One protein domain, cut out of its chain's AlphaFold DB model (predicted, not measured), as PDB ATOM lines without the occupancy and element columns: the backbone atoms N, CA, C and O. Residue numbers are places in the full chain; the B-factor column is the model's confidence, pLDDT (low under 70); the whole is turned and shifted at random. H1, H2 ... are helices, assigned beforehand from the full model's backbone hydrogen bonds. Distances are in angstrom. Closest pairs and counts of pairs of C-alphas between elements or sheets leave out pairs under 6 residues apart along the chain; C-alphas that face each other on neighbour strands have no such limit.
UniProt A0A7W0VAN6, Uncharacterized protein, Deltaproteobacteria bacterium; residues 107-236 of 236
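What this domain is: This is residues 107 to 236 of the 236 residues of an uncharacterized protein of Deltaproteobacteria bacterium (UniProt A0A7W0VAN6). What shape? H1 to H4 form an up-and-down bundle; H5 stands crosswise at one end, and residues 227 to 236 stick out. How large? The 130 printed residues make a loose, all-helix whole with five named helices, radius of gyration of the C-alphas 17.5 A and spans 55 by 31 by 30 A.

How they stand to each other: Which helices touch? H1, residues 107 to 129, touches H3, residues 163 to 182, closest at C-alphas 119 and 174, 5.8 A, and H2, residues 134 to 156, its hairpin partner. H4, residues 184 to 214, the hub, touches H2, H3 in a hairpin, and, only at the corner, H5, residues 216 to 228. Helix backbones? H2, H3 and H5 have every O i to N i+4 pair within hydrogen-bond range, H1 18 of 19, H4 22 of 27.

Where its parts are: H1's start? C-alpha 107 is at (17.134, 8.976, 98.267). H5's end? C-alpha 228 is at (14.447, -20.984, 110.850).

The domain as a whole: Any cut? The printed part has none. Low confidence? Residues 218 to 236 are among those under pLDDT 70.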
ATOM      1  N   LYS A 107      17.746   7.686  97.873       73.56
ATOM      2  CA  LYS A 107      17.134   8.976  98.267       73.56
ATOM      3  C   LYS A 107      15.820   8.795  99.045       73.56
ATOM      4  O   LYS A 107      15.494   9.614  99.899       73.56
ATOM      5  N   ALA A 108      15.083   7.719  98.771       70.75
ATOM      6  CA  ALA A 108      13.852   7.374  99.477       70.75
ATOM      7  C   ALA A 108      14.084   7.036 100.963       70.75
ATOM      8  O   ALA A 108      13.256   7.396 101.798       70.75
ATOM      9  N   ASP A 109      15.212   6.412 101.310       74.56
ATOM     10  CA  ASP A 109      15.540   6.052 102.694       74.56
ATOM     11  C   ASP A 109      15.921   7.286 103.517       74.56
ATOM     12  O   ASP A 109      15.529   7.409 104.677       74.56
ATOM     13  N   ALA A 110      16.593   8.257 102.891       76.69
ATOM     14  CA  ALA A 110      16.868   9.555 103.503       76.69
ATOM     15  C   ALA A 110      15.576  10.316 103.833       76.69
ATOM     16  O   ALA A 110      15.416  10.818 104.943       76.69
ATOM     17  N   VAL A 111      14.628  10.365 102.889       75.38
ATOM     18  CA  VAL A 111      13.320  11.008 103.106       75.38
ATOM     19  C   VAL A 111      12.545  10.303 104.217       75.38
ATOM     20  O   VAL A 111      11.921  10.970 105.042       75.38
ATOM     21  N   ARG A 112      12.630   8.970 104.293       78.38
ATOM     22  CA  ARG A 112      12.027   8.189 105.378       78.38
ATOM     23  C   ARG A 112      12.612   8.516 106.741       78.38
ATOM     24  O   ARG A 112      11.860   8.753 107.683       78.38
ATOM     25  N   LEU A 113      13.936   8.591 106.828       78.56
ATOM     26  CA  LEU A 113      14.634   8.941 108.058       78.56
ATOM     27  C   LEU A 113      14.289  10.365 108.515       78.56
ATOM     28  O   LEU A 113      13.944  10.578 109.674       78.56
ATOM     29  N   ILE A 114      14.333  11.331 107.593       81.62
ATOM     30  CA  ILE A 114      14.011  12.730 107.888       81.62
ATOM     31  C   ILE A 114      12.547  12.860 108.311       81.62
ATOM     32  O   ILE A 114      12.272  13.489 109.326       81.62
ATOM     33  N   GLY A 115      11.611  12.238 107.587       80.00
ATOM     34  CA  GLY A 115      10.189  12.269 107.935       80.00
ATOM     35  C   GLY A 115       9.901  11.623 109.293       80.00
ATOM     36  O   GLY A 115       9.166  12.196 110.097       80.00
ATOM     37  N   GLY A 116      10.541  10.486 109.583       80.00
ATOM     38  CA  GLY A 116      10.418   9.786 110.863       80.00
ATOM     39  C   GLY A 116      10.973  10.566 112.060       80.00
ATOM     40  O   GLY A 116      10.489  10.383 113.171       80.00
ATOM     41  N   LEU A 117      11.943  11.463 111.849       82.75
ATOM     42  CA  LEU A 117      12.473  12.354 112.890       82.75
ATOM     43  C   LEU A 117      11.695  13.671 112.997       82.75
ATOM     44  O   LEU A 117      11.432  14.154 114.098       82.75
ATOM     45  N   ALA A 118      11.322  14.254 111.858       87.06
ATOM     46  CA  ALA A 118      10.645  15.541 111.794       87.06
ATOM     47  C   ALA A 118       9.242  15.472 112.400       87.06
ATOM     48  O   ALA A 118       8.864  16.358 113.162       87.06
ATOM     49  N   MET A 119       8.482  14.414 112.104       88.62
ATOM     50  CA  MET A 119       7.097  14.297 112.553       88.62
ATOM     51  C   MET A 119       6.965  14.277 114.089       88.62
ATOM     52  O   MET A 119       6.240  15.130 114.604       88.62
ATOM     53  N   PRO A 120       7.666  13.412 114.856       87.69
ATOM     54  CA  PRO A 120       7.606  13.465 116.316       87.69
ATOM     55  C   PRO A 120       8.035  14.830 116.859       87.69
ATOM     56  O   PRO A 120       7.370  15.377 117.733       87.69
ATOM     57  N   GLY A 121       9.108  15.412 116.307       90.50
ATOM     58  CA  GLY A 121       9.595  16.731 116.719       90.50
ATOM     59  C   GLY A 121       8.550  17.835 116.536       90.50
ATOM     60  O   GLY A 121       8.335  18.640 117.442       90.50
ATOM     61  N   LEU A 122       7.855  17.843 115.396       93.31
ATOM     62  CA  LEU A 122       6.772  18.782 115.104       93.31
ATOM     63  C   LEU A 122       5.565  18.574 116.026       93.31
ATOM     64  O   LEU A 122       5.041  19.548 116.563       93.31
ATOM     65  N   LEU A 123       5.155  17.325 116.259       92.69
ATOM     66  CA  LEU A 123       4.048  16.999 117.164       92.69
ATOM     67  C   LEU A 123       4.333  17.462 118.600       92.69
ATOM     68  O   LEU A 123       3.470  18.078 119.225       92.69
ATOM     69  N   PHE A 124       5.554  17.246 119.104       91.94
ATOM     70  CA  PHE A 124       5.968  17.760 120.415       91.94
ATOM     71  C   PHE A 124       6.017  19.287 120.451       91.94
ATOM     72  O   PHE A 124       5.584  19.892 121.430       91.94
ATOM     73  N   ALA A 125       6.511  19.926 119.388       92.56
ATOM     74  CA  ALA A 125       6.512  21.378 119.306       92.56
ATOM     75  C   ALA A 125       5.083  21.939 119.375       92.56
ATOM     76  O   ALA A 125       4.863  22.895 120.112       92.56
ATOM     77  N   VAL A 126       4.114  21.339 118.671       93.62
ATOM     78  CA  VAL A 126       2.705  21.772 118.724       93.62
ATOM     79  C   VAL A 126       2.115  21.553 120.111       93.62
ATOM     80  O   VAL A 126       1.497  22.471 120.646       93.62
ATOM     81  N   LEU A 127       2.366  20.389 120.717       92.44
ATOM     82  CA  LEU A 127       1.876  20.047 122.055       92.44
ATOM     83  C   LEU A 127       2.318  21.059 123.119       92.44
ATOM     84  O   LEU A 127       1.574  21.333 124.052       92.44
ATOM     85  N   VAL A 128       3.532  21.601 122.987       92.88
ATOM     86  CA  VAL A 128       4.106  22.537 123.965       92.88
ATOM     87  C   VAL A 128       3.804  23.999 123.627       92.88
ATOM     88  O   VAL A 128       3.676  24.818 124.533       92.88
ATOM     89  N   LYS A 129       3.733  24.360 122.340       92.19
ATOM     90  CA  LYS A 129       3.681  25.767 121.896       92.19
ATOM     91  C   LYS A 129       2.295  26.265 121.503       92.19
ATOM     92  O   LYS A 129       2.152  27.456 121.240       92.19
ATOM     93  N   THR A 130       1.296  25.392 121.421       91.44
ATOM     94  CA  THR A 130      -0.060  25.775 121.008       91.44
ATOM     95  C   THR A 130      -1.078  25.397 122.083       91.44
ATOM     96  O   THR A 130      -0.864  24.423 122.801       91.44
ATOM     97  N   PRO A 131      -2.200  26.127 122.200       89.06
ATOM     98  CA  PRO A 131      -3.284  25.785 123.123       89.06
ATOM     99  C   PRO A 131      -4.185  24.655 122.591       89.06
ATOM    100  O   PRO A 131      -5.273  24.431 123.122       89.06
ATOM    101  N   ALA A 132      -3.782  23.984 121.509       89.69
ATOM    102  CA  ALA A 132      -4.600  22.993 120.838       89.69
ATOM    103  C   ALA A 132      -4.844  21.764 121.736       89.69
ATOM    104  O   ALA A 132      -4.006  21.430 122.582       89.69
ATOM    105  N   PRO A 133      -5.971  21.050 121.561       90.19
ATOM    106  CA  PRO A 133      -6.224  19.835 122.323       90.19
ATOM    107  C   PRO A 133      -5.105  18.813 122.088       90.19
ATOM    108  O   PRO A 133      -4.621  18.658 120.972       90.19
ATOM    109  N   ALA A 134      -4.709  18.084 123.133       91.12
ATOM    110  CA  ALA A 134      -3.613  17.115 123.042       91.12
ATOM    111  C   ALA A 134      -4.015  15.806 122.333       91.12
ATOM    112  O   ALA A 134      -3.170  15.110 121.771       91.12
ATOM    113  N   TRP A 135      -5.306  15.456 122.338       91.81
ATOM    114  CA  TRP A 135      -5.783  14.177 121.801       91.81
ATOM    115  C   TRP A 135      -5.485  13.953 120.302       91.81
ATOM    116  O   TRP A 135      -5.092  12.833 119.976       91.81
ATOM    117  N   PRO A 136      -5.584  14.946 119.385       94.38
ATOM    118  CA  PRO A 136      -5.237  14.762 117.974       94.38
ATOM    119  C   PRO A 136      -3.750  14.451 117.798       94.38
ATOM    120  O   PRO A 136      -3.377  13.624 116.977       94.38
ATOM    121  N   ILE A 137      -2.892  15.060 118.622       92.94
ATOM    122  CA  ILE A 137      -1.442  14.845 118.596       92.94
ATOM    123  C   ILE A 137      -1.129  13.389 118.954       92.94
ATOM    124  O   ILE A 137      -0.384  12.718 118.238       92.94
ATOM    125  N   PHE A 138      -1.743  12.878 120.024       90.25
ATOM    126  CA  PHE A 138      -1.597  11.476 120.414       90.25
ATOM    127  C   PHE A 138      -2.207  10.516 119.390       90.25
ATOM    128  O   PHE A 138      -1.625   9.462 119.137       90.25
ATOM    129  N   ALA A 139      -3.335  10.879 118.770       90.44
ATOM    130  CA  ALA A 139      -3.953  10.085 117.715       90.44
ATOM    131  C   ALA A 139      -3.035   9.965 116.490       90.44
ATOM    132  O   ALA A 139      -2.777   8.850 116.045       90.44
ATOM    133  N   ILE A 140      -2.483  11.081 115.995       93.25
ATOM    134  CA  ILE A 140      -1.519  11.084 114.884       93.25
ATOM    135  C   ILE A 140      -0.302  10.229 115.244       93.25
ATOM    136  O   ILE A 140       0.078   9.352 114.475       93.25
ATOM    137  N   LEU A 141       0.280  10.426 116.431       90.19
ATOM    138  CA  LEU A 141       1.442   9.648 116.860       90.19
ATOM    139  C   LEU A 141       1.142   8.141 116.889       90.19
ATOM    140  O   LEU A 141       1.933   7.346 116.387       90.19
ATOM    141  N   ALA A 142      -0.004   7.739 117.444       87.75
ATOM    142  CA  ALA A 142      -0.409   6.337 117.511       87.75
ATOM    143  C   ALA A 142      -0.645   5.727 116.121       87.75
ATOM    144  O   ALA A 142      -0.207   4.608 115.856       87.75
ATOM    145  N   LEU A 143      -1.306   6.469 115.231       89.88
ATOM    146  CA  LEU A 143      -1.580   6.063 113.855       89.88
ATOM    147  C   LEU A 143      -0.286   5.874 113.051       89.88
ATOM    148  O   LEU A 143      -0.090   4.839 112.415       89.88
ATOM    149  N   GLU A 144       0.638   6.826 113.133       88.12
ATOM    150  CA  GLU A 144       1.902   6.772 112.395       88.12
ATOM    151  C   GLU A 144       2.834   5.675 112.937       88.12
ATOM    152  O   GLU A 144       3.503   4.991 112.161       88.12
ATOM    153  N   LEU A 145       2.815   5.413 114.252       84.81
ATOM    154  CA  LEU A 145       3.497   4.253 114.838       84.81
ATOM    155  C   LEU A 145       2.872   2.924 114.390       84.81
ATOM    156  O   LEU A 145       3.602   1.972 114.107       84.81
ATOM    157  N   ALA A 146       1.539   2.849 114.298       82.94
ATOM    158  CA  ALA A 146       0.845   1.661 113.807       82.94
ATOM    159  C   ALA A 146       1.224   1.356 112.351       82.94
ATOM    160  O   ALA A 146       1.527   0.207 112.022       82.94
ATOM    161  N   VAL A 147       1.300   2.386 111.501       83.75
ATOM    162  CA  VAL A 147       1.822   2.242 110.139       83.75
ATOM    163  C   VAL A 147       3.283   1.825 110.139       83.75
ATOM    164  O   VAL A 147       3.637   0.918 109.398       83.75
ATOM    165  N   GLY A 148       4.140   2.436 110.960       79.75
ATOM    166  CA  GLY A 148       5.549   2.043 111.032       79.75
ATOM    167  C   GLY A 148       5.716   0.550 111.346       79.75
ATOM    168  O   GLY A 148       6.536  -0.132 110.729       79.75
ATOM    169  N   GLY A 149       4.883   0.015 112.245       76.94
ATOM    170  CA  GLY A 149       4.809  -1.421 112.520       76.94
ATOM    171  C   GLY A 149       4.327  -2.246 111.321       76.94
ATOM    172  O   GLY A 149       4.908  -3.293 111.025       76.94
ATOM    173  N   LEU A 150       3.301  -1.767 110.611       77.44
ATOM    174  CA  LEU A 150       2.772  -2.411 109.407       77.44
ATOM    175  C   LEU A 150       3.809  -2.444 108.276       77.44
ATOM    176  O   LEU A 150       4.053  -3.500 107.697       77.44
ATOM    177  N   ASP A 151       4.462  -1.321 107.994       77.31
ATOM    178  CA  ASP A 151       5.507  -1.208 106.979       77.31
ATOM    179  C   ASP A 151       6.700  -2.109 107.306       77.31
ATOM    180  O   ASP A 151       7.236  -2.767 106.412       77.31
ATOM    181  N   ASN A 152       7.082  -2.209 108.584       76.69
ATOM    182  CA  ASN A 152       8.133  -3.128 109.012       76.69
ATOM    183  C   ASN A 152       7.750  -4.588 108.706       76.69
ATOM    184  O   ASN A 152       8.551  -5.332 108.133       76.69
ATOM    185  N   LEU A 153       6.503  -4.983 108.985       71.50
ATOM    186  CA  LEU A 153       5.988  -6.316 108.660       71.50
ATOM    187  C   LEU A 153       5.952  -6.564 107.142       71.50
ATOM    188  O   LEU A 153       6.420  -7.599 106.666       71.50
ATOM    189  N   LEU A 154       5.447  -5.610 106.359       73.88
ATOM    190  CA  LEU A 154       5.374  -5.731 104.899       73.88
ATOM    191  C   LEU A 154       6.762  -5.748 104.244       73.88
ATOM    192  O   LEU A 154       6.956  -6.421 103.225       73.88
ATOM    193  N   SER A 155       7.744  -5.057 104.827       70.69
ATOM    194  CA  SER A 155       9.134  -5.075 104.363       70.69
ATOM    195  C   SER A 155       9.761  -6.465 104.486       70.69
ATOM    196  O   SER A 155      10.419  -6.921 103.548       70.69
ATOM    197  N   HIS A 156       9.451  -7.193 105.565       68.50
ATOM    198  CA  HIS A 156       9.867  -8.584 105.748       68.50
ATOM    199  C   HIS A 156       9.301  -9.494 104.643       68.50
ATOM    200  O   HIS A 156       9.952 -10.438 104.202       68.50
ATOM    201  N   HIS A 157       8.120  -9.158 104.116       67.50
ATOM    202  CA  HIS A 157       7.474  -9.859 103.003       67.50
ATOM    203  C   HIS A 157       7.815  -9.298 101.610       67.50
ATOM    204  O   HIS A 157       7.187  -9.694 100.627       67.50
ATOM    205  N   LYS A 158       8.796  -8.386 101.499       69.31
ATOM    206  CA  LYS A 158       9.180  -7.698 100.246       69.31
ATOM    207  C   LYS A 158       8.002  -7.004  99.540       69.31
ATOM    208  O   LYS A 158       7.977  -6.883  98.318       69.31
ATOM    209  N   ARG A 159       7.012  -6.555 100.315       65.38
ATOM    210  CA  ARG A 159       5.754  -5.941  99.851       65.38
ATOM    211  C   ARG A 159       5.515  -4.575 100.495       65.38
ATOM    212  O   ARG A 159       4.376  -4.147 100.632       65.38
ATOM    213  N   ALA A 160       6.598  -3.911 100.901       62.81
ATOM    214  CA  ALA A 160       6.555  -2.608 101.553       62.81
ATOM    215  C   ALA A 160       5.790  -1.566 100.725       62.81
ATOM    216  O   ALA A 160       5.816  -1.582  99.489       62.81
ATOM    217  N   THR A 161       5.153  -0.632 101.427       60.38
ATOM    218  CA  THR A 161       4.402   0.467 100.829       60.38
ATOM    219  C   THR A 161       5.274   1.278  99.873       60.38
ATOM    220  O   THR A 161       6.454   1.554 100.138       60.38
ATOM    221  N   LYS A 162       4.695   1.673  98.729       70.06
ATOM    222  CA  LYS A 162       5.369   2.516  97.731       70.06
ATOM    223  C   LYS A 162       5.836   3.806  98.408       70.06
ATOM    224  O   LYS A 162       5.022   4.520  98.990       70.06
ATOM    225  N   ALA A 163       7.124   4.132  98.282       69.88
ATOM    226  CA  ALA A 163       7.752   5.272  98.958       69.88
ATOM    227  C   ALA A 163       7.022   6.612  98.734       69.88
ATOM    228  O   ALA A 163       7.009   7.458  99.622       69.88
ATOM    229  N   LEU A 164       6.370   6.781  97.579       72.69
ATOM    230  CA  LEU A 164       5.571   7.966  97.258       72.69
ATOM    231  C   LEU A 164       4.278   8.077  98.076       72.69
ATOM    232  O   LEU A 164       3.955   9.169  98.531       72.69
ATOM    233  N   ALA A 165       3.554   6.973  98.288       76.19
ATOM    234  CA  ALA A 165       2.316   6.988  99.069       76.19
ATOM    235  C   ALA A 165       2.619   7.356 100.528       76.19
ATOM    236  O   ALA A 165       2.062   8.322 101.049       76.19
ATOM    237  N   TRP A 166       3.616   6.681 101.106       81.44
ATOM    238  CA  TRP A 166       4.143   6.988 102.434       81.44
ATOM    239  C   TRP A 166       4.601   8.451 102.541       81.44
ATOM    240  O   TRP A 166       4.162   9.188 103.421       81.44
ATOM    241  N   GLY A 167       5.438   8.901 101.598       80.19
ATOM    242  CA  GLY A 167       6.008  10.248 101.611       80.19
ATOM    243  C   GLY A 167       4.947  11.338 101.497       80.19
ATOM    244  O   GLY A 167       4.999  12.311 102.240       80.19
ATOM    245  N   SER A 168       3.953  11.159 100.625       82.94
ATOM    246  CA  SER A 168       2.859  12.125 100.464       82.94
ATOM    247  C   SER A 168       2.016  12.276 101.732       82.94
ATOM    248  O   SER A 168       1.716  13.403 102.125       82.94
ATOM    249  N   ARG A 169       1.704  11.167 102.422       87.38
ATOM    250  CA  ARG A 169       0.968  11.203 103.689       87.38
ATOM    251  C   ARG A 169       1.786  11.894 104.769       87.38
ATOM    252  O   ARG A 169       1.311  12.854 105.363       87.38
ATOM    253  N   VAL A 170       3.013  11.429 105.001       87.12
ATOM    254  CA  VAL A 170       3.867  11.944 106.077       87.12
ATOM    255  C   VAL A 170       4.179  13.422 105.872       87.12
ATOM    256  O   VAL A 170       4.063  14.202 106.811       87.12
ATOM    257  N   LEU A 171       4.504  13.841 104.647       87.94
ATOM    258  CA  LEU A 171       4.725  15.255 104.341       87.94
ATOM    259  C   LEU A 171       3.442  16.080 104.473       87.94
ATOM    260  O   LEU A 171       3.508  17.197 104.978       87.94
ATOM    261  N   GLY A 172       2.285  15.539 104.078       90.62
ATOM    262  CA  GLY A 172       0.990  16.192 104.268       90.62
ATOM    263  C   GLY A 172       0.667  16.419 105.745       90.62
ATOM    264  O   GLY A 172       0.337  17.536 106.140       90.62
ATOM    265  N   VAL A 173       0.845  15.391 106.580       93.25
ATOM    266  CA  VAL A 173       0.678  15.485 108.038       93.25
ATOM    267  C   VAL A 173       1.673  16.487 108.626       93.25
ATOM    268  O   VAL A 173       1.260  17.395 109.339       93.25
ATOM    269  N   CYS A 174       2.962  16.401 108.281       93.56
ATOM    270  CA  CYS A 174       3.975  17.358 108.737       93.56
ATOM    271  C   CYS A 174       3.652  18.798 108.323       93.56
ATOM    272  O   CYS A 174       3.829  19.708 109.127       93.56
ATOM    273  N   GLY A 175       3.165  19.015 107.098       94.31
ATOM    274  CA  GLY A 175       2.765  20.331 106.605       94.31
ATOM    275  C   GLY A 175       1.595  20.915 107.395       94.31
ATOM    276  O   GLY A 175       1.643  22.079 107.786       94.31
ATOM    277  N   LEU A 176       0.584  20.099 107.702       95.62
ATOM    278  CA  LEU A 176      -0.555  20.513 108.527       95.62
ATOM    279  C   LEU A 176      -0.136  20.795 109.977       95.62
ATOM    280  O   LEU A 176      -0.502  21.826 110.529       95.62
ATOM    281  N   VAL A 177       0.694  19.936 110.574       95.31
ATOM    282  CA  VAL A 177       1.228  20.135 111.934       95.31
ATOM    283  C   VAL A 177       2.119  21.384 111.998       95.31
ATOM    284  O   VAL A 177       2.039  22.155 112.951       95.31
ATOM    285  N   LEU A 178       2.926  21.646 110.968       95.81
ATOM    286  CA  LEU A 178       3.687  22.891 110.854       95.81
ATOM    287  C   LEU A 178       2.757  24.104 110.699       95.81
ATOM    288  O   LEU A 178       2.996  25.133 111.326       95.81
ATOM    289  N   GLY A 179       1.670  23.981 109.936       95.19
ATOM    290  CA  GLY A 179       0.620  24.998 109.847       95.19
ATOM    291  C   GLY A 179       0.025  25.347 111.214       95.19
ATOM    292  O   GLY A 179      -0.117  26.527 111.531       95.19
ATOM    293  N   ALA A 180      -0.205  24.343 112.068       95.19
ATOM    294  CA  ALA A 180      -0.663  24.553 113.442       95.19
ATOM    295  C   ALA A 180       0.330  25.374 114.289       95.19
ATOM    296  O   ALA A 180      -0.097  26.169 115.125       95.19
ATOM    297  N   LEU A 181       1.643  25.223 114.063       94.62
ATOM    298  CA  LEU A 181       2.673  26.042 114.720       94.62
ATOM    299  C   LEU A 181       2.716  27.474 114.194       94.62
ATOM    300  O   LEU A 181       2.928  28.404 114.968       94.62
ATOM    301  N   LEU A 182       2.582  27.641 112.879       96.44
ATOM    302  CA  LEU A 182       2.711  28.939 112.220       96.44
ATOM    303  C   LEU A 182       1.463  29.809 112.398       96.44
ATOM    304  O   LEU A 182       1.570  31.033 112.383       96.44
ATOM    305  N   VAL A 183       0.295  29.193 112.598       95.94
ATOM    306  CA  VAL A 183      -0.986  29.884 112.790       95.94
ATOM    307  C   VAL A 183      -1.689  29.346 114.048       95.94
ATOM    308  O   VAL A 183      -2.689  28.631 113.943       95.94
ATOM    309  N   PRO A 184      -1.208  29.689 115.264       91.56
ATOM    310  CA  PRO A 184      -1.708  29.101 116.515       91.56
ATOM    311  C   PRO A 184      -3.212  29.296 116.751       91.56
ATOM    312  O   PRO A 184      -3.853  28.443 117.361       91.56
ATOM    313  N   GLN A 185      -3.782  30.383 116.221       93.12
ATOM    314  CA  GLN A 185      -5.214  30.705 116.291       93.12
ATOM    315  C   GLN A 185      -6.135  29.683 115.593       93.12
ATOM    316  O   GLN A 185      -7.323  29.648 115.888       93.12
ATOM    317  N   HIS A 186      -5.598  28.857 114.687       94.88
ATOM    318  CA  HIS A 186      -6.328  27.792 113.981       94.88
ATOM    319  C   HIS A 186      -5.665  26.420 114.168       94.88
ATOM    320  O   HIS A 186      -5.819  25.516 113.344       94.88
ATOM    321  N   SER A 187      -4.860  26.279 115.224       93.69
ATOM    322  CA  SER A 187      -4.082  25.067 115.492       93.69
ATOM    323  C   SER A 187      -4.954  23.816 115.649       93.69
ATOM    324  O   SER A 187      -4.558  22.737 115.217       93.69
ATOM    325  N   ASP A 188      -6.165  23.963 116.179       94.81
ATOM    326  CA  ASP A 188      -7.187  22.922 116.276       94.81
ATOM    327  C   ASP A 188      -7.610  22.378 114.902       94.81
ATOM    328  O   ASP A 188      -7.539  21.169 114.673       94.81
ATOM    329  N   LEU A 189      -7.964  23.255 113.958       96.00
ATOM    330  CA  LEU A 189      -8.375  22.877 112.603       96.00
ATOM    331  C   LEU A 189      -7.258  22.143 111.860       96.00
ATOM    332  O   LEU A 189      -7.496  21.101 111.246       96.00
ATOM    333  N   PHE A 190      -6.028  22.656 111.950       96.75
ATOM    334  CA  PHE A 190      -4.863  22.016 111.346       96.75
ATOM    335  C   PHE A 190      -4.600  20.627 111.934       96.75
ATOM    336  O   PHE A 190      -4.322  19.687 111.185       96.75
ATOM    337  N   LEU A 191      -4.727  20.466 113.253       96.12
ATOM    338  CA  LEU A 191      -4.540  19.176 113.914       96.12
ATOM    339  C   LEU A 191      -5.660  18.177 113.613       96.12
ATOM    340  O   LEU A 191      -5.379  16.990 113.431       96.12
ATOM    341  N   TYR A 192      -6.914  18.620 113.518       97.38
ATOM    342  CA  TYR A 192      -8.021  17.755 113.105       97.38
ATOM    343  C   TYR A 192      -7.861  17.300 111.657       97.38
ATOM    344  O   TYR A 192      -8.009  16.110 111.373       97.38
ATOM    345  N   ALA A 193      -7.469  18.207 110.760       96.62
ATOM    346  CA  ALA A 193      -7.146  17.858 109.382       96.62
ATOM    347  C   ALA A 193      -5.975  16.865 109.315       96.62
ATOM    348  O   ALA A 193      -6.073  15.848 108.631       96.62
ATOM    349  N   ALA A 194      -4.899  17.101 110.073       96.00
ATOM    350  CA  ALA A 194      -3.749  16.198 110.133       96.00
ATOM    351  C   ALA A 194      -4.142  14.805 110.646       96.00
ATOM    352  O   ALA A 194      -3.719  13.793 110.089       96.00
ATOM    353  N   THR A 195      -5.005  14.750 111.662       96.19
ATOM    354  CA  THR A 195      -5.534  13.497 112.213       96.19
ATOM    355  C   THR A 195      -6.377  12.753 111.186       96.19
ATOM    356  O   THR A 195      -6.202  11.550 111.020       96.19
ATOM    357  N   ALA A 196      -7.250  13.452 110.456       95.88
ATOM    358  CA  ALA A 196      -8.058  12.854 109.399       95.88
ATOM    359  C   ALA A 196      -7.187  12.298 108.260       95.88
ATOM    360  O   ALA A 196      -7.392  11.164 107.831       95.88
ATOM    361  N   VAL A 197      -6.177  13.055 107.815       94.75
ATOM    362  CA  VAL A 197      -5.218  12.606 106.790       94.75
ATOM    363  C   VAL A 197      -4.450  11.373 107.261       94.75
ATOM    364  O   VAL A 197      -4.341  10.403 106.508       94.75
ATOM    365  N   SER A 198      -3.954  11.379 108.502       93.50
ATOM    366  CA  SER A 198      -3.253  10.229 109.075       93.50
ATOM    367  C   SER A 198      -4.183   9.015 109.151       93.50
ATOM    368  O   SER A 198      -3.854   7.966 108.606       93.50
ATOM    369  N   LEU A 199      -5.395   9.172 109.695       94.31
ATOM    370  CA  LEU A 199      -6.380   8.095 109.836       94.31
ATOM    371  C   LEU A 199      -6.742   7.455 108.493       94.31
ATOM    372  O   LEU A 199      -6.713   6.231 108.372       94.31
ATOM    373  N   VAL A 200      -7.058   8.269 107.482       93.12
ATOM    374  CA  VAL A 200      -7.368   7.779 106.132       93.12
ATOM    375  C   VAL A 200      -6.161   7.058 105.543       93.12
ATOM    376  O   VAL A 200      -6.306   5.962 105.006       93.12
ATOM    377  N   GLY A 201      -4.961   7.625 105.680       89.19
ATOM    378  CA  GLY A 201      -3.735   7.003 105.193       89.19
ATOM    379  C   GLY A 201      -3.457   5.641 105.835       89.19
ATOM    380  O   GLY A 201      -3.171   4.681 105.122       89.19
ATOM    381  N   VAL A 202      -3.608   5.533 107.158       88.50
ATOM    382  CA  VAL A 202      -3.455   4.269 107.897       88.50
ATOM    383  C   VAL A 202      -4.513   3.257 107.476       88.50
ATOM    384  O   VAL A 202      -4.187   2.099 107.228       88.50
ATOM    385  N   ALA A 203      -5.777   3.674 107.368       89.56
ATOM    386  CA  ALA A 203      -6.869   2.792 106.965       89.56
ATOM    387  C   ALA A 203      -6.647   2.227 105.556       89.56
ATOM    388  O   ALA A 203      -6.848   1.032 105.328       89.56
ATOM    389  N   LEU A 204      -6.182   3.064 104.622       88.00
ATOM    390  CA  LEU A 204      -5.833   2.636 103.273       88.00
ATOM    391  C   LEU A 204      -4.674   1.640 103.292       88.00
ATOM    392  O   LEU A 204      -4.786   0.583 102.680       88.00
ATOM    393  N   GLU A 205      -3.578   1.924 103.992       84.81
ATOM    394  CA  GLU A 205      -2.440   0.999 104.060       84.81
ATOM    395  C   GLU A 205      -2.798  -0.325 104.732       84.81
ATOM    396  O   GLU A 205      -2.446  -1.390 104.220       84.81
ATOM    397  N   PHE A 206      -3.572  -0.282 105.816       85.69
ATOM    398  CA  PHE A 206      -4.093  -1.485 106.451       85.69
ATOM    399  C   PHE A 206      -4.944  -2.297 105.477       85.69
ATOM    400  O   PHE A 206      -4.755  -3.504 105.368       85.69
ATOM    401  N   TRP A 207      -5.838  -1.655 104.720       86.12
ATOM    402  CA  TRP A 207      -6.662  -2.346 103.730       86.12
ATOM    403  C   TRP A 207      -5.823  -3.030 102.646       86.12
ATOM    404  O   TRP A 207      -6.115  -4.167 102.280       86.12
ATOM    405  N   HIS A 208      -4.753  -2.381 102.178       81.69
ATOM    406  CA  HIS A 208      -3.818  -2.970 101.214       81.69
ATOM    407  C   HIS A 208      -3.005  -4.134 101.807       81.69
ATOM    408  O   HIS A 208      -2.688  -5.083 101.095       81.69
ATOM    409  N   GLY A 209      -2.659  -4.071 103.097       77.06
ATOM    410  CA  GLY A 209      -1.861  -5.081 103.798       77.06
ATOM    411  C   GLY A 209      -2.664  -6.158 104.535       77.06
ATOM    412  O   GLY A 209      -2.063  -7.067 105.108       77.06
ATOM    413  N   ARG A 210      -4.002  -6.078 104.541       83.62
ATOM    414  CA  ARG A 210      -4.874  -6.848 105.450       83.62
ATOM    415  C   ARG A 210      -4.681  -8.357 105.357       83.62
ATOM    416  O   ARG A 210      -4.789  -9.046 106.369       83.62
ATOM    417  N   ASP A 211      -4.373  -8.870 104.170       81.19
ATOM    418  CA  ASP A 211      -4.270 -10.308 103.927       81.19
ATOM    419  C   ASP A 211      -3.090 -10.914 104.705       81.19
ATOM    420  O   ASP A 211      -3.194 -12.018 105.227       81.19
ATOM    421  N   TYR A 212      -2.010 -10.152 104.908       72.56
ATOM    422  CA  TYR A 212      -0.872 -10.571 105.735       72.56
ATOM    423  C   TYR A 212      -1.204 -10.635 107.231       72.56
ATOM    424  O   TYR A 212      -0.526 -11.329 107.989       72.56
ATOM    425  N   PHE A 213      -2.242  -9.918 107.660       69.25
ATOM    426  CA  PHE A 213      -2.656  -9.841 109.058       69.25
ATOM    427  C   PHE A 213      -3.781 -10.830 109.389       69.25
ATOM    428  O   PHE A 213      -3.783 -11.451 110.455       69.25
ATOM    429  N   LEU A 214      -4.742 -10.968 108.475       77.12
ATOM    430  CA  LEU A 214      -5.969 -11.737 108.673       77.12
ATOM    431  C   LEU A 214      -5.853 -13.183 108.175       77.12
ATOM    432  O   LEU A 214      -6.533 -14.058 108.718       77.12
ATOM    433  N   ASP A 215      -4.982 -13.470 107.201       77.62
ATOM    434  CA  ASP A 215      -4.778 -14.841 106.738       77.62
ATOM    435  C   ASP A 215      -3.815 -15.598 107.666       77.62
ATOM    436  O   ASP A 215      -2.587 -15.448 107.631       77.62
ATOM    437  N   LYS A 216      -4.397 -16.481 108.489       68.56
ATOM    438  CA  LYS A 216      -3.657 -17.369 109.396       68.56
ATOM    439  C   LYS A 216      -2.578 -18.179 108.672       68.56
ATOM    440  O   LYS A 216      -1.531 -18.415 109.262       68.56
ATOM    441  N   ARG A 217      -2.783 -18.586 107.413       70.88
ATOM    442  CA  ARG A 217      -1.811 -19.413 106.676       70.88
ATOM    443  C   ARG A 217      -0.548 -18.633 106.328       70.88
ATOM    444  O   ARG A 217       0.550 -19.174 106.442       70.88
ATOM    445  N   ILE A 218      -0.702 -17.372 105.926       66.69
ATOM    446  CA  ILE A 218       0.420 -16.483 105.600       66.69
ATOM    447  C   ILE A 218       1.190 -16.143 106.878       66.69
ATOM    448  O   ILE A 218       2.416 -16.256 106.908       66.69
ATOM    449  N   ARG A 219       0.470 -15.834 107.962       65.25
ATOM    450  CA  ARG A 219       1.057 -15.557 109.277       65.25
ATOM    451  C   ARG A 219       1.825 -16.752 109.851       65.25
ATOM    452  O   ARG A 219       2.951 -16.592 110.314       65.25
ATOM    453  N   ASP A 220       1.249 -17.952 109.802       69.88
ATOM    454  CA  ASP A 220       1.879 -19.157 110.352       69.88
ATOM    455  C   ASP A 220       3.099 -19.588 109.523       69.88
ATOM    456  O   ASP A 220       4.089 -20.062 110.082       69.88
ATOM    457  N   ARG A 221       3.079 -19.371 108.198       69.12
ATOM    458  CA  ARG A 221       4.270 -19.532 107.348       69.12
ATOM    459  C   ARG A 221       5.361 -18.528 107.733       69.12
ATOM    460  O   ARG A 221       6.504 -18.937 107.913       69.12
ATOM    461  N   ALA A 222       5.007 -17.259 107.933       63.91
ATOM    462  CA  ALA A 222       5.949 -16.209 108.320       63.91
ATOM    463  C   ALA A 222       6.643 -16.504 109.661       63.91
ATOM    464  O   ALA A 222       7.859 -16.370 109.777       63.91
ATOM    465  N   LEU A 223       5.883 -16.966 110.661       66.25
ATOM    466  CA  LEU A 223       6.425 -17.350 111.968       66.25
ATOM    467  C   LEU A 223       7.383 -18.546 111.870       66.25
ATOM    468  O   LEU A 223       8.401 -18.572 112.560       66.25
ATOM    469  N   ARG A 224       7.087 -19.522 111.000       67.25
ATOM    470  CA  ARG A 224       7.968 -20.675 110.760       67.25
ATOM    471  C   ARG A 224       9.263 -20.272 110.060       67.25
ATOM    472  O   ARG A 224      10.324 -20.715 110.477       67.25
ATOM    473  N   GLU A 225       9.195 -19.424 109.039       66.50
ATOM    474  CA  GLU A 225      10.380 -18.938 108.318       66.50
ATOM    475  C   GLU A 225      11.279 -18.068 109.216       66.50
ATOM    476  O   GLU A 225      12.498 -18.240 109.221       66.50
ATOM    477  N   ALA A 226      10.692 -17.205 110.051       61.84
ATOM    478  CA  ALA A 226      11.437 -16.400 111.022       61.84
ATOM    479  C   ALA A 226      12.146 -17.259 112.088       61.84
ATOM    480  O   ALA A 226      13.270 -16.946 112.481       61.84
ATOM    481  N   ALA A 227      11.529 -18.364 112.522       61.19
ATOM    482  CA  ALA A 227      12.137 -19.299 113.470       61.19
ATOM    483  C   ALA A 227      13.335 -20.066 112.875       61.19
ATOM    484  O   ALA A 227      14.256 -20.422 113.603       61.19
ATOM    485  N   VAL A 228      13.351 -20.291 111.556       63.31
ATOM    486  CA  VAL A 228      14.447 -20.984 110.850       63.31
ATOM    487  C   VAL A 228      15.678 -20.084 110.660       63.31
ATOM    488  O   VAL A 228      16.793 -20.584 110.541       63.31
ATOM    489  N   HIS A 229      15.506 -18.759 110.666       51.50
ATOM    490  CA  HIS A 229      16.589 -17.791 110.455       51.50
ATOM    491  C   HIS A 229      17.128 -17.132 111.735       51.50
ATOM    492  O   HIS A 229      17.992 -16.259 111.645       51.50
ATOM    493  N   GLN A 230      16.687 -17.556 112.924       44.59
ATOM    494  CA  GLN A 230      17.338 -17.148 114.168       44.59
ATOM    495  C   GLN A 230      18.648 -17.931 114.359       44.59
ATOM    496  O   GLN A 230      18.612 -19.159 114.460       44.59
ATOM    497  N   PRO A 231      19.818 -17.266 114.428       45.56
ATOM    498  CA  PRO A 231      21.049 -17.950 114.784       45.56
ATOM    499  C   PRO A 231      20.927 -18.516 116.212       45.56
ATOM    500  O   PRO A 231      20.343 -17.863 117.083       45.56
ATOM    501  N   PRO A 232      21.503 -19.701 116.491       49.34
ATOM    502  CA  PRO A 232      21.362 -20.396 117.775       49.34
ATOM    503  C   PRO A 232      21.827 -19.588 119.003       49.34
ATOM    504  O   PRO A 232      21.498 -19.948 120.128       49.34
ATOM    505  N   SER A 233      22.526 -18.466 118.810       48.47
ATOM    506  CA  SER A 233      22.937 -17.542 119.872       48.47
ATOM    507  C   SER A 233      21.810 -16.689 120.475       48.47
ATOM    508  O   SER A 233      22.063 -15.986 121.450       48.47
ATOM    509  N   GLN A 234      20.583 -16.724 119.934       41.72
ATOM    510  CA  GLN A 234      19.426 -15.995 120.490       41.72
ATOM    511  C   GLN A 234      18.380 -16.890 121.179       41.72
ATOM    512  O   GLN A 234      17.379 -16.381 121.682       41.72
ATOM    513  N   LEU A 235      18.610 -18.206 121.241       41.81
ATOM    514  CA  LEU A 235      17.697 -19.185 121.856       41.81
ATOM    515  C   LEU A 235      18.134 -19.653 123.260       41.81
ATOM    516  O   LEU A 235      17.523 -20.572 123.804       41.81
ATOM    517  N   SER A 236      19.154 -19.025 123.862       37.59
ATOM    518  CA  SER A 236      19.692 -19.367 125.194       37.59
ATOM    519  C   SER A 236      19.463 -18.289 126.251       37.59
ATOM    520  O   SER A 236      19.958 -17.158 126.036       37.59
TER     521      SER A 236